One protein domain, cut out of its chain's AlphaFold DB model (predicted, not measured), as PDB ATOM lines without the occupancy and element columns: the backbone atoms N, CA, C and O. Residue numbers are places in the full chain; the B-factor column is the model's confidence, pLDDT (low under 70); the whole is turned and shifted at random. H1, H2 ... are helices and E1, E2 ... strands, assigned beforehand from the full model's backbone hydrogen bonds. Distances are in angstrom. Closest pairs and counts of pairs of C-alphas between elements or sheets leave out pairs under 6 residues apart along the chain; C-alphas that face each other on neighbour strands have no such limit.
ATOM      1  N   GLU A  43     117.446 112.542 143.368       93.31
ATOM      2  CA  GLU A  43     116.369 112.527 144.359       93.31
ATOM      3  C   GLU A  43     116.859 112.099 145.749       93.31
ATOM      4  O   GLU A  43     116.610 112.794 146.733       93.31
ATOM      5  N   CYS A  44     117.630 111.010 145.840       91.06
ATOM      6  CA  CYS A  44     118.197 110.551 147.112       91.06
ATOM      7  C   CYS A  44     119.119 111.601 147.738       91.06
ATOM      8  O   CYS A  44     119.085 111.809 148.949       91.06
ATOM      9  N   ARG A  45     119.913 112.299 146.918       90.06
ATOM     10  CA  ARG A  45     120.762 113.401 147.376       90.06
ATOM     11  C   ARG A  45     119.919 114.556 147.915       90.06
ATOM     12  O   ARG A  45     120.209 115.069 148.989       90.06
ATOM     13  N   ASP A  46     118.883 114.964 147.195       90.94
ATOM     14  CA  ASP A  46     118.043 116.086 147.613       90.94
ATOM     15  C   ASP A  46     117.271 115.734 148.908       90.94
ATOM     16  O   ASP A  46     117.203 116.545 149.836       90.94
ATOM     17  N   ASN A  47     116.812 114.484 149.050       86.56
ATOM     18  CA  ASN A  47     116.236 113.950 150.292       86.56
ATOM     19  C   ASN A  47     117.260 113.942 151.444       86.56
ATOM     20  O   ASN A  47     116.945 114.337 152.573       86.56
ATOM     21  N   LEU A  48     118.519 113.596 151.149       84.94
ATOM     22  CA  LEU A  48     119.644 113.687 152.081       84.94
ATOM     23  C   LEU A  48     119.998 115.129 152.467       84.94
ATOM     24  O   LEU A  48     120.696 115.320 153.455       84.94
ATOM     25  N   PHE A  49     119.514 116.170 151.796       81.75
ATOM     26  CA  PHE A  49     119.652 117.548 152.293       81.75
ATOM     27  C   PHE A  49     118.420 118.018 153.067       81.75
ATOM     28  O   PHE A  49     118.563 118.795 154.002       81.75
ATOM     29  N   ARG A  50     117.247 117.424 152.822       84.25
ATOM     30  CA  ARG A  50     115.981 117.824 153.461       84.25
ATOM     31  C   ARG A  50     115.624 117.115 154.769       84.25
ATOM     32  O   ARG A  50     114.937 117.707 155.586       84.25
ATOM     33  N   ALA A  51     116.062 115.875 154.995       77.69
ATOM     34  CA  ALA A  51     115.744 115.190 156.257       77.69
ATOM     35  C   ALA A  51     116.432 115.833 157.491       77.69
ATOM     36  O   ALA A  51     117.612 116.180 157.463       77.69
ATOM     37  N   ASN A  52     115.710 115.976 158.597       72.31
ATOM     38  CA  ASN A  52     116.258 116.614 159.800       72.31
ATOM     39  C   ASN A  52     117.019 115.617 160.696       72.31
ATOM     40  O   ASN A  52     118.013 115.983 161.317       72.31
ATOM     41  N   ASP A  53     116.662 114.329 160.646       71.06
ATOM     42  CA  ASP A  53     117.130 113.311 161.604       71.06
ATOM     43  C   ASP A  53     118.209 112.379 161.030       71.06
ATOM     44  O   ASP A  53     118.176 111.159 161.187       71.06
ATOM     45  N   LYS A  54     119.174 112.945 160.302       72.94
ATOM     46  CA  LYS A  54     120.202 112.145 159.610       72.94
ATOM     47  C   LYS A  54     121.364 111.752 160.498       72.94
ATOM     48  O   LYS A  54     122.071 110.809 160.164       72.94
ATOM     49  N   LEU A  55     121.609 112.508 161.564       80.19
ATOM     50  CA  LEU A  55     122.780 112.370 162.419       80.19
ATOM     51  C   LEU A  55     122.326 112.136 163.853       80.19
ATOM     52  O   LEU A  55     121.812 113.043 164.499       80.19
ATOM     53  N   MET A  56     122.572 110.933 164.356       82.06
ATOM     54  CA  MET A  56     122.412 110.615 165.770       82.06
ATOM     55  C   MET A  56     123.798 110.517 166.394       82.06
ATOM     56  O   MET A  56     124.649 109.763 165.922       82.06
ATOM     57  N   ARG A  57     124.047 111.324 167.425       83.12
ATOM     58  CA  ARG A  57     125.302 111.309 168.179       83.12
ATOM     59  C   ARG A  57     125.084 110.522 169.463       83.12
ATOM     60  O   ARG A  57     124.142 110.802 170.196       83.12
ATOM     61  N   PHE A  58     125.971 109.577 169.723       83.94
ATOM     62  CA  PHE A  58     126.033 108.790 170.948       83.94
ATOM     63  C   PHE A  58     127.395 109.020 171.611       83.94
ATOM     64  O   PHE A  58     128.320 109.509 170.959       83.94
ATOM     65  N   GLU A  59     127.547 108.643 172.882       84.94
ATOM     66  CA  GLU A  59     128.819 108.807 173.613       84.94
ATOM     67  C   GLU A  59     130.010 108.172 172.877       84.94
ATOM     68  O   GLU A  59     131.102 108.735 172.860       84.94
ATOM     69  N   ASN A  60     129.772 107.056 172.182       83.31
ATOM     70  CA  ASN A  60     130.816 106.263 171.530       83.31
ATOM     71  C   ASN A  60     130.869 106.425 170.002       83.31
ATOM     72  O   ASN A  60     131.629 105.717 169.343       83.31
ATOM     73  N   GLY A  61     130.066 107.312 169.397       77.00
ATOM     74  CA  GLY A  61     130.082 107.450 167.941       77.00
ATOM     75  C   GLY A  61     128.966 108.288 167.327       77.00
ATOM     76  O   GLY A  61     128.136 108.886 168.006       77.00
ATOM     77  N   VAL A  62     128.959 108.330 165.996       79.06
ATOM     78  CA  VAL A  62     127.931 109.010 165.200       79.06
ATOM     79  C   VAL A  62     127.307 107.997 164.257       79.06
ATOM     80  O   VAL A  62     128.005 107.364 163.468       79.06
ATOM     81  N   THR A  63     125.988 107.869 164.311       79.94
ATOM     82  CA  THR A  63     125.216 107.103 163.337       79.94
ATOM     83  C   THR A  63     124.635 108.058 162.311       79.94
ATOM     84  O   THR A  63     123.972 109.034 162.664       79.94
ATOM     85  N   ILE A  64     124.874 107.760 161.033       77.44
ATOM     86  CA  ILE A  64     124.270 108.477 159.913       77.44
ATOM     87  C   ILE A  64     123.183 107.584 159.312       77.44
ATOM     88  O   ILE A  64     123.483 106.470 158.889       77.44
ATOM     89  N   LYS A  65     121.932 108.050 159.285       81.62
ATOM     90  CA  LYS A  65     120.800 107.316 158.703       81.62
ATOM     91  C   LYS A  65     120.179 108.122 157.568       81.62
ATOM     92  O   LYS A  65     119.826 109.285 157.737       81.62
ATOM     93  N   PHE A  66     120.020 107.494 156.412       83.06
ATOM     94  CA  PHE A  66     119.325 108.069 155.266       83.06
ATOM     95  C   PHE A  66     118.644 106.965 154.460       83.06
ATOM     96  O   PHE A  66     119.172 105.863 154.331       83.06
ATOM     97  N   ASN A  67     117.462 107.272 153.928       85.00
ATOM     98  CA  ASN A  67     116.704 106.350 153.091       85.00
ATOM     99  C   ASN A  67     117.144 106.523 151.637       85.00
ATOM    100  O   ASN A  67     117.150 107.640 151.119       85.00
ATOM    101  N   LEU A  68     117.506 105.417 150.994       89.00
ATOM    102  CA  LEU A  68     117.936 105.375 149.602       89.00
ATOM    103  C   LEU A  68     116.972 104.542 148.768       89.00
ATOM    104  O   LEU A  68     116.366 103.601 149.276       89.00
ATOM    105  N   CYS A  69     116.881 104.850 147.475       93.50
ATOM    106  CA  CYS A  69     116.287 103.925 146.520       93.50
ATOM    107  C   CYS A  69     117.178 102.683 146.351       93.50
ATOM    108  O   CYS A  69     118.390 102.724 146.587       93.50
ATOM    109  N   GLU A  70     116.576 101.588 145.897       94.19
ATOM    110  CA  GLU A  70     117.234 100.286 145.730       94.19
ATOM    111  C   GLU A  70     118.497 100.349 144.854       94.19
ATOM    112  O   GLU A  70     119.520  99.730 145.161       94.19
ATOM    113  N   GLU A  71     118.474 101.165 143.801       93.44
ATOM    114  CA  GLU A  71     119.623 101.346 142.914       93.44
ATOM    115  C   GLU A  71     120.820 101.977 143.647       93.44
ATOM    116  O   GLU A  71     121.960 101.526 143.506       93.44
ATOM    117  N   CYS A  72     120.570 103.005 144.465       91.88
ATOM    118  CA  CYS A  72     121.616 103.649 145.253       91.88
ATOM    119  C   CYS A  72     122.163 102.696 146.321       91.88
ATOM    120  O   CYS A  72     123.378 102.653 146.514       91.88
ATOM    121  N   VAL A  73     121.309 101.896 146.970       90.00
ATOM    122  CA  VAL A  73     121.754 100.850 147.910       90.00
ATOM    123  C   VAL A  73     122.691  99.875 147.204       90.00
ATOM    124  O   VAL A  73     123.828  99.694 147.631       90.00
ATOM    125  N   THR A  74     122.264  99.326 146.067       90.88
ATOM    126  CA  THR A  74     123.036  98.340 145.302       90.88
ATOM    127  C   THR A  74     124.410  98.877 144.895       90.88
ATOM    128  O   THR A  74     125.417  98.186 145.050       90.88
ATOM    129  N   LYS A  75     124.481 100.124 144.408       89.75
ATOM    130  CA  LYS A  75     125.749 100.765 144.022       89.75
ATOM    131  C   LYS A  75     126.691 100.959 145.210       89.75
ATOM    132  O   LYS A  75     127.877 100.672 145.085       89.75
ATOM    133  N   ASN A  76     126.176 101.405 146.356       86.88
ATOM    134  CA  ASN A  76     126.997 101.597 147.552       86.88
ATOM    135  C   ASN A  76     127.476 100.272 148.155       86.88
ATOM    136  O   ASN A  76     128.639 100.187 148.542       86.88
ATOM    137  N   CYS A  77     126.635  99.233 148.177       84.94
ATOM    138  CA  CYS A  77     127.026  97.898 148.639       84.94
ATOM    139  C   CYS A  77     128.127  97.295 147.754       84.94
ATOM    140  O   CYS A  77     129.112  96.769 148.259       84.94
ATOM    141  N   ARG A  78     128.024  97.447 146.427       83.00
ATOM    142  CA  ARG A  78     129.084  97.008 145.503       83.00
ATOM    143  C   ARG A  78     130.378  97.807 145.661       83.00
ATOM    144  O   ARG A  78     131.458  97.248 145.530       83.00
ATOM    145  N   ALA A  79     130.283  99.106 145.934       71.44
ATOM    146  CA  ALA A  79     131.455  99.950 146.146       71.44
ATOM    147  C   ALA A  79     132.188  99.636 147.462       71.44
ATOM    148  O   ALA A  79     133.400  99.815 147.544       71.44
ATOM    149  N   THR A  80     131.475  99.149 148.482       60.34
ATOM    150  CA  THR A  80     132.074  98.761 149.771       60.34
ATOM    151  C   THR A  80     132.814  97.425 149.710       60.34
ATOM    152  O   THR A  80     133.710  97.207 150.520       60.34
ATOM    153  N   ASP A  81     132.537  96.580 148.714       53.84
ATOM    154  CA  ASP A  81     133.297  95.346 148.468       53.84
ATOM    155  C   ASP A  81     134.721  95.589 147.927       53.84
ATOM    156  O   ASP A  81     135.531  94.666 147.927       53.84
ATOM    157  N   ILE A  82     135.059  96.815 147.505       48.22
ATOM    158  CA  ILE A  82     136.373  97.153 146.921       48.22
ATOM    159  C   ILE A  82     137.457  97.360 148.002       48.22
ATOM    160  O   ILE A  82     138.644  97.336 147.690       48.22
TER     161      ILE A  82
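Overview. This is residues 43 to 82 of the 84 residues of the protein "Hypothetical protein" of Meloidogyne enterolobii (UniProt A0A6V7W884). The model is a flat, open U with splayed arms: the two-stranded hairpin of E1 and E2 makes one arm, the helix H2 makes the other, and the helix H1 and the link of residues 65 to 69 run across the base. Residues 57 to 62 at the tip of the hairpin and residues 73 to 82 of H2 stick out free, and H1 and H2 come near each other at Cys 44 and Cys 72. The printed part has 40 residues, with two named helices and two named strands in the order H1, E1, E2, H2 along the chain; the sheet has the order E1 - E2 and is antiparallel. The class is mixed, helices and strands. The whole is loose, with a radius of gyration of the C-alphas of 12.2 A, and spans 31 by 25 by 11 A.

Along the chain. E1 is residues 55 to 58, 9.8 A from first to last C-alpha, with C-alpha 55 at (122.780, 112.370, 162.419). E2 is residues 61 to 64, 10.0 A long. H1 is residues 43 to 50, 10.5 A long, and C-alpha 43 stands at (116.369, 112.527, 144.359). H2, the longest helix, is residues 70 to 82, 19.4 A long, and ends with C-alpha 82 at (136.373, 97.153, 146.921).

Arrangement. E1 and E2 form a hairpin of antiparallel neighbour strands, with 159 degrees between their N-to-C directions. The C-alphas of Arg 57 and Val 62 face each other at 4.6 A. N 56 and O 63 are within hydrogen-bond range at 2.9 A, and so are N 58 and O 61 at 2.8 A. H1 and E2 are apart, and so are E1 and H2. H1 and H2 are close but not clearly touching, with 1 pair of C-alphas within 8 A: those of Cys 44 and Cys 72, 7.9 A apart. The lines of the two helices are about perpendicular, at 90 degrees, and their centres are 17.4 A apart. In H1 every O i to N i+4 pair is within hydrogen-bond range; in H2, 8 of 9 are.

Size, cuts and confidence. The two C-alphas farthest apart are those of Glu 59 and Glu 71, at 32.9 A. The first and last printed C-alphas, of Glu 43 and Ile 82, are 25.4 A apart. The printed part has no cut. The links H1 to E1, E1 to E2 and E2 to H2 are tight, with 4, 2 and 5 residues between the elements. The mean pLDDT of the printed part is 82.0, and residues 80 to 82, in H2, are under 70.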